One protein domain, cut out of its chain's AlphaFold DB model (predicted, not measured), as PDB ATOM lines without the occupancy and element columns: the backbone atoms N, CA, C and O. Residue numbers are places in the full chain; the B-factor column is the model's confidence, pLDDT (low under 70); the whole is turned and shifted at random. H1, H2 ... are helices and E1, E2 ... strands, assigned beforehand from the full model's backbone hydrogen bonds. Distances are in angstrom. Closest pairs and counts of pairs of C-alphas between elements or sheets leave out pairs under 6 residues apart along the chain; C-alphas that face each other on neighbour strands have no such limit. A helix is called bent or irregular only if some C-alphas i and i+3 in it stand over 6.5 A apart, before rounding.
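This is residues 184 to 236 of the 236 residues of the protein "Efflux RND transporter permease subunit" of Pirellulales bacterium (UniProt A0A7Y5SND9). Two short parallel strands, E1 and E2, side by side, stand between a long helix, H1, near them with residues 192 to 199, and a short helix, H2. The printed part has 53 residues, with two named strands and two named helices in the order E1, H1, E2, H2; of the 30 residues in named elements 24 are in helices, the class mostly helix, and the whole is compact, with a radius of gyration of the C-alphas of 10.4 A and spans of 27 by 23 by 19 A.

E1, residues 187 to 189, and E2, residues 217 to 219, are parallel at 11 degrees; N 218 and O 187 are 2.8 A apart, within hydrogen-bond range. With H1, residues 192 to 209, they form a strand-helix-strand unit, a helix between parallel neighbours, its crossover right-handed. The closest C-alphas of E1 and H1 are Asp 189 and Ala 195, 5.3 A. H2, residues 223 to 228, comes closest to E1 at the C-alphas of Ala 223 and Ala 188, 5.3 A. H1 and H2 are apart. Every O i to N i+4 pair is within hydrogen-bond range in H2, 12 of 14 in H1.

E1, 6.8 A long, begins at C-alpha 187 (17.342, 2.139, 23.587). H1 spans 21.5 A, has a kink of 68 degrees near residue 203 and is irregular: C-alphas 205 and 208 are 9.7 A apart. E2 spans 6.4 A; H2, 8.8 A, ends at C-alpha 228 (7.421, 6.752, 23.489).

The farthest C-alphas, Asp 208 and Phe 221, are 28.6 A apart. The printed part has no cut, and no link is long. Mean pLDDT of the printed part is 71.6, with 227 to 236 among the residues under 70.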
ATOM      1  N   LEU A 184      21.941   8.929  19.456       68.25
ATOM      2  CA  LEU A 184      21.207   7.848  20.110       68.25
ATOM      3  C   LEU A 184      21.065   8.220  21.564       68.25
ATOM      4  O   LEU A 184      22.059   8.220  22.284       68.25
ATOM      5  N   VAL A 185      19.846   8.554  21.969       72.88
ATOM      6  CA  VAL A 185      19.552   9.016  23.328       72.88
ATOM      7  C   VAL A 185      18.690   8.042  24.126       72.88
ATOM      8  O   VAL A 185      18.556   8.225  25.332       72.88
ATOM      9  N   ALA A 186      18.136   7.007  23.491       75.31
ATOM     10  CA  ALA A 186      17.351   5.959  24.138       75.31
ATOM     11  C   ALA A 186      17.489   4.622  23.392       75.31
ATOM     12  O   ALA A 186      17.668   4.607  22.174       75.31
ATOM     13  N   ILE A 187      17.406   3.509  24.124       77.75
ATOM     14  CA  ILE A 187      17.342   2.139  23.587       77.75
ATOM     15  C   ILE A 187      16.232   1.415  24.345       77.75
ATOM     16  O   ILE A 187      16.214   1.453  25.573       77.75
ATOM     17  N   ALA A 188      15.330   0.753  23.623       78.00
ATOM     18  CA  ALA A 188      14.262  -0.054  24.198       78.00
ATOM     19  C   ALA A 188      14.352  -1.488  23.672       78.00
ATOM     20  O   ALA A 188      14.447  -1.691  22.463       78.00
ATOM     21  N   ASP A 189      14.317  -2.474  24.565       78.19
ATOM     22  CA  ASP A 189      14.297  -3.890  24.191       78.19
ATOM     23  C   ASP A 189      13.431  -4.697  25.168       78.19
ATOM     24  O   ASP A 189      13.283  -4.341  26.336       78.19
ATOM     25  N   ALA A 190      12.873  -5.816  24.712       74.62
ATOM     26  CA  ALA A 190      12.167  -6.744  25.588       74.62
ATOM     27  C   ALA A 190      13.131  -7.475  26.541       74.62
ATOM     28  O   ALA A 190      12.727  -7.872  27.636       74.62
ATOM     29  N   PHE A 191      14.403  -7.626  26.145       77.31
ATOM     30  CA  PHE A 191      15.410  -8.385  26.884       77.31
ATOM     31  C   PHE A 191      16.592  -7.511  27.328       77.31
ATOM     32  O   PHE A 191      17.243  -6.849  26.518       77.31
ATOM     33  N   GLU A 192      16.937  -7.571  28.618       75.12
ATOM     34  CA  GLU A 192      17.996  -6.738  29.216       75.12
ATOM     35  C   GLU A 192      19.375  -6.977  28.602       75.12
ATOM     36  O   GLU A 192      20.114  -6.033  28.304       75.12
ATOM     37  N   ASP A 193      19.697  -8.244  28.349       75.75
ATOM     38  CA  ASP A 193      20.973  -8.639  27.757       75.75
ATOM     39  C   ASP A 193      21.127  -8.095  26.329       75.75
ATOM     40  O   ASP A 193      22.219  -7.679  25.927       75.75
ATOM     41  N   GLN A 194      20.028  -8.040  25.568       72.06
ATOM     42  CA  GLN A 194      20.023  -7.500  24.208       72.06
ATOM     43  C   GLN A 194      20.140  -5.973  24.210       72.06
ATOM     44  O   GLN A 194      20.955  -5.437  23.453       72.06
ATOM     45  N   ALA A 195      19.435  -5.281  25.112       71.38
ATOM     46  CA  ALA A 195      19.528  -3.828  25.262       71.38
ATOM     47  C   ALA A 195      20.963  -3.381  25.596       71.38
ATOM     48  O   ALA A 195      21.527  -2.485  24.953       71.38
ATOM     49  N   ARG A 196      21.597  -4.049  26.571       77.38
ATOM     50  CA  ARG A 196      22.972  -3.746  27.000       77.38
ATOM     51  C   ARG A 196      23.994  -4.069  25.909       77.38
ATOM     52  O   ARG A 196      24.851  -3.233  25.620       77.38
ATOM     53  N   SER A 197      23.876  -5.232  25.264       75.38
ATOM     54  CA  SER A 197      24.769  -5.653  24.174       75.38
ATOM     55  C   SER A 197      24.678  -4.725  22.957       75.38
ATOM     56  O   SER A 197      25.697  -4.332  22.380       75.38
ATOM     57  N   SER A 198      23.463  -4.302  22.602       73.62
ATOM     58  CA  SER A 198      23.224  -3.349  21.515       73.62
ATOM     59  C   SER A 198      23.833  -1.985  21.826       73.62
ATOM     60  O   SER A 198      24.544  -1.437  20.982       73.62
ATOM     61  N   ARG A 199      23.673  -1.475  23.056       75.75
ATOM     62  CA  ARG A 199      24.325  -0.233  23.498       75.75
ATOM     63  C   ARG A 199      25.843  -0.302  23.361       75.75
ATOM     64  O   ARG A 199      26.449   0.634  22.843       75.75
ATOM     65  N   GLU A 200      26.469  -1.391  23.805       77.56
ATOM     66  CA  GLU A 200      27.925  -1.544  23.719       77.56
ATOM     67  C   GLU A 200      28.422  -1.669  22.276       77.56
ATOM     68  O   GLU A 200      29.399  -1.010  21.904       77.56
ATOM     69  N   ARG A 201      27.729  -2.450  21.436       74.94
ATOM     70  CA  ARG A 201      28.032  -2.550  19.999       74.94
ATOM     71  C   ARG A 201      27.934  -1.194  19.313       74.94
ATOM     72  O   ARG A 201      28.855  -0.814  18.593       74.94
ATOM     73  N   LEU A 202      26.852  -0.459  19.560       72.69
ATOM     74  CA  LEU A 202      26.609   0.840  18.940       72.69
ATOM     75  C   LEU A 202      27.594   1.895  19.448       72.69
ATOM     76  O   LEU A 202      28.142   2.642  18.643       72.69
ATOM     77  N   LYS A 203      27.923   1.906  20.745       78.38
ATOM     78  CA  LYS A 203      28.943   2.804  21.306       78.38
ATOM     79  C   LYS A 203      30.331   2.530  20.723       78.38
ATOM     80  O   LYS A 203      31.070   3.463  20.423       78.38
ATOM     81  N   LYS A 204      30.669   1.259  20.489       77.69
ATOM     82  CA  LYS A 204      31.919   0.861  19.825       77.69
ATOM     83  C   LYS A 204      31.954   1.258  18.343       77.69
ATOM     84  O   LYS A 204      33.028   1.543  17.823       77.69
ATOM     85  N   GLN A 205      30.803   1.262  17.673       71.75
ATOM     86  CA  GLN A 205      30.686   1.530  16.237       71.75
ATOM     87  C   GLN A 205      30.535   3.025  15.903       71.75
ATOM     88  O   GLN A 205      31.031   3.461  14.865       71.75
ATOM     89  N   TYR A 206      29.892   3.810  16.773       69.75
ATOM     90  CA  TYR A 206      29.498   5.202  16.506       69.75
ATOM     91  C   TYR A 206      30.014   6.227  17.530       69.75
ATOM     92  O   TYR A 206      29.766   7.423  17.364       69.75
ATOM     93  N   GLY A 207      30.754   5.790  18.555       75.62
ATOM     94  CA  GLY A 207      31.441   6.668  19.509       75.62
ATOM     95  C   GLY A 207      30.505   7.678  20.178       75.62
ATOM     96  O   GLY A 207      29.465   7.308  20.719       75.62
ATOM     97  N   ASP A 208      30.860   8.963  20.093       71.69
ATOM     98  CA  ASP A 208      30.175  10.090  20.756       71.69
ATOM     99  C   ASP A 208      28.761  10.390  20.222       71.69
ATOM    100  O   ASP A 208      28.063  11.267  20.735       71.69
ATOM    101  N   ARG A 209      28.315   9.673  19.182       68.38
ATOM    102  CA  ARG A 209      26.932   9.742  18.685       68.38
ATOM    103  C   ARG A 209      25.966   8.878  19.491       68.38
ATOM    104  O   ARG A 209      24.762   8.978  19.279       68.38
ATOM    105  N   VAL A 210      26.477   8.049  20.400       70.06
ATOM    106  CA  VAL A 210      25.683   7.177  21.268       70.06
ATOM    107  C   VAL A 210      25.777   7.674  22.706       70.06
ATOM    108  O   VAL A 210      26.729   7.368  23.424       70.06
ATOM    109  N   ASP A 211      24.767   8.438  23.109       73.50
ATOM    110  CA  ASP A 211      24.634   9.078  24.418       73.50
ATOM    111  C   ASP A 211      23.348   8.591  25.099       73.50
ATOM    112  O   ASP A 211      22.385   9.331  25.295       73.50
ATOM    113  N   VAL A 212      23.313   7.283  25.376       77.50
ATOM    114  CA  VAL A 212      22.183   6.611  26.029       77.50
ATOM    115  C   VAL A 212      22.485   6.493  27.525       77.50
ATOM    116  O   VAL A 212      23.259   5.602  27.906       77.50
ATOM    117  N   PRO A 213      21.923   7.367  28.380       75.38
ATOM    118  CA  PRO A 213      22.038   7.224  29.826       75.38
ATOM    119  C   PRO A 213      21.318   5.953  30.295       75.38
ATOM    120  O   PRO A 213      20.379   5.490  29.649       75.38
ATOM    121  N   ASP A 214      21.735   5.395  31.435       76.50
ATOM    122  CA  ASP A 214      21.112   4.186  32.004       76.50
ATOM    123  C   ASP A 214      19.605   4.377  32.271       76.50
ATOM    124  O   ASP A 214      18.835   3.428  32.183       76.50
ATOM    125  N   GLU A 215      19.169   5.618  32.506       76.19
ATOM    126  CA  GLU A 215      17.764   6.012  32.692       76.19
ATOM    127  C   GLU A 215      16.913   5.923  31.414       76.19
ATOM    128  O   GLU A 215      15.688   5.913  31.487       76.19
ATOM    129  N   ARG A 216      17.550   5.872  30.236       73.38
ATOM    130  CA  ARG A 216      16.893   5.756  28.921       73.38
ATOM    131  C   ARG A 216      17.182   4.411  28.249       73.38
ATOM    132  O   ARG A 216      17.075   4.278  27.027       73.38
ATOM    133  N   LEU A 217      17.571   3.425  29.057       78.19
ATOM    134  CA  LEU A 217      17.628   2.020  28.684       78.19
ATOM    135  C   LEU A 217      16.327   1.358  29.150       78.19
ATOM    136  O   LEU A 217      16.205   0.939  30.299       78.19
ATOM    137  N   PHE A 218      15.341   1.307  28.264       79.31
ATOM    138  CA  PHE A 218      14.036   0.734  28.569       79.31
ATOM    139  C   PHE A 218      14.073  -0.774  28.332       79.31
ATOM    140  O   PHE A 218      14.545  -1.236  27.292       79.31
ATOM    141  N   VAL A 219      13.587  -1.545  29.304       80.19
ATOM    142  CA  VAL A 219      13.689  -3.005  29.276       80.19
ATOM    143  C   VAL A 219      12.379  -3.654  29.700       80.19
ATOM    144  O   VAL A 219      11.796  -3.251  30.703       80.19
ATOM    145  N   GLY A 220      11.933  -4.669  28.960       76.75
ATOM    146  CA  GLY A 220      10.705  -5.417  29.236       76.75
ATOM    147  C   GLY A 220       9.634  -5.261  28.154       76.75
ATOM    148  O   GLY A 220       9.812  -4.563  27.159       76.75
ATOM    149  N   PHE A 221       8.496  -5.935  28.330       73.19
ATOM    150  CA  PHE A 221       7.419  -5.969  27.327       73.19
ATOM    151  C   PHE A 221       6.743  -4.608  27.091       73.19
ATOM    152  O   PHE A 221       6.123  -4.400  26.051       73.19
ATOM    153  N   ASP A 222       6.877  -3.677  28.031       75.19
ATOM    154  CA  ASP A 222       6.377  -2.305  27.963       75.19
ATOM    155  C   ASP A 222       7.479  -1.271  27.657       75.19
ATOM    156  O   ASP A 222       7.188  -0.076  27.568       75.19
ATOM    157  N   ALA A 223       8.720  -1.709  27.410       72.38
ATOM    158  CA  ALA A 223       9.868  -0.840  27.138       72.38
ATOM    159  C   ALA A 223       9.610   0.163  26.004       72.38
ATOM    160  O   ALA A 223       9.981   1.332  26.099       72.38
ATOM    161  N   TYR A 224       8.919  -0.269  24.947       69.38
ATOM    162  CA  TYR A 224       8.565   0.594  23.821       69.38
ATOM    163  C   TYR A 224       7.552   1.678  24.209       69.38
ATOM    164  O   TYR A 224       7.676   2.814  23.763       69.38
ATOM    165  N   GLN A 225       6.575   1.368  25.068       69.12
ATOM    166  CA  GLN A 225       5.619   2.372  25.554       69.12
ATOM    167  C   GLN A 225       6.306   3.402  26.453       69.12
ATOM    168  O   GLN A 225       6.039   4.598  26.333       69.12
ATOM    169  N   GLN A 226       7.225   2.948  27.308       71.81
ATOM    170  CA  GLN A 226       8.024   3.824  28.166       71.81
ATOM    171  C   GLN A 226       8.940   4.744  27.342       71.81
ATOM    172  O   GLN A 226       9.031   5.936  27.633       71.81
ATOM    173  N   ALA A 227       9.536   4.224  26.264       69.38
ATOM    174  CA  ALA A 227      10.353   5.012  25.349       69.38
ATOM    175  C   ALA A 227       9.537   6.092  24.614       69.38
ATOM    176  O   ALA A 227       9.967   7.244  24.568       69.38
ATOM    177  N   ILE A 228       8.332   5.769  24.121       69.25
ATOM    178  CA  ILE A 228       7.421   6.752  23.489       69.25
ATOM    179  C   ILE A 228       7.012   7.844  24.489       69.25
ATOM    180  O   ILE A 228       6.930   9.015  24.132       69.25
ATOM    181  N   GLY A 229       6.781   7.473  25.750       67.56
ATOM    182  CA  GLY A 229       6.414   8.411  26.812       67.56
ATOM    183  C   GLY A 229       7.549   9.330  27.280       67.56
ATOM    184  O   GLY A 229       7.289  10.242  28.060       67.56
ATOM    185  N   SER A 230       8.789   9.109  26.828       65.75
ATOM    186  CA  SER A 230       9.984   9.818  27.316       65.75
ATOM    187  C   SER A 230      10.333  11.116  26.567       65.75
ATOM    188  O   SER A 230      11.400  11.681  26.805       65.75
ATOM    189  N   ASP A 231       9.435  11.609  25.702       60.75
ATOM    190  CA  ASP A 231       9.589  12.844  24.899       60.75
ATOM    191  C   ASP A 231      10.838  12.835  23.991       60.75
ATOM    192  O   ASP A 231      11.405  13.864  23.624       60.75
ATOM    193  N   VAL A 232      11.302  11.631  23.642       62.66
ATOM    194  CA  VAL A 232      12.384  11.402  22.687       62.66
ATOM    195  C   VAL A 232      11.770  11.273  21.299       62.66
ATOM    196  O   VAL A 232      10.897  10.429  21.093       62.66
ATOM    197  N   ASP A 233      12.266  12.058  20.338       54.47
ATOM    198  CA  ASP A 233      11.999  11.836  18.915       54.47
ATOM    199  C   ASP A 233      12.579  10.472  18.520       54.47
ATOM    200  O   ASP A 233      13.759  10.328  18.188       54.47
ATOM    201  N   MET A 234      11.755   9.433  18.643       47.66
ATOM    202  CA  MET A 234      12.145   8.082  18.287       47.66
ATOM    203  C   MET A 234      12.228   7.954  16.775       47.66
ATOM    204  O   MET A 234      11.256   8.158  16.046       47.66
ATOM    205  N   VAL A 235      13.401   7.533  16.324       48.12
ATOM    206  CA  VAL A 235      13.581   6.932  15.014       48.12
ATOM    207  C   VAL A 235      13.820   5.443  15.244       48.12
ATOM    208  O   VAL A 235      14.691   5.093  16.038       48.12
ATOM    209  N   ALA A 236      12.970   4.631  14.612       41.53
ATOM    210  CA  ALA A 236      12.755   3.199  14.837       41.53
ATOM    211  C   ALA A 236      14.011   2.312  14.818       41.53
ATOM    212  O   ALA A 236      14.953   2.609  14.047       41.53
TER     213      ALA A 236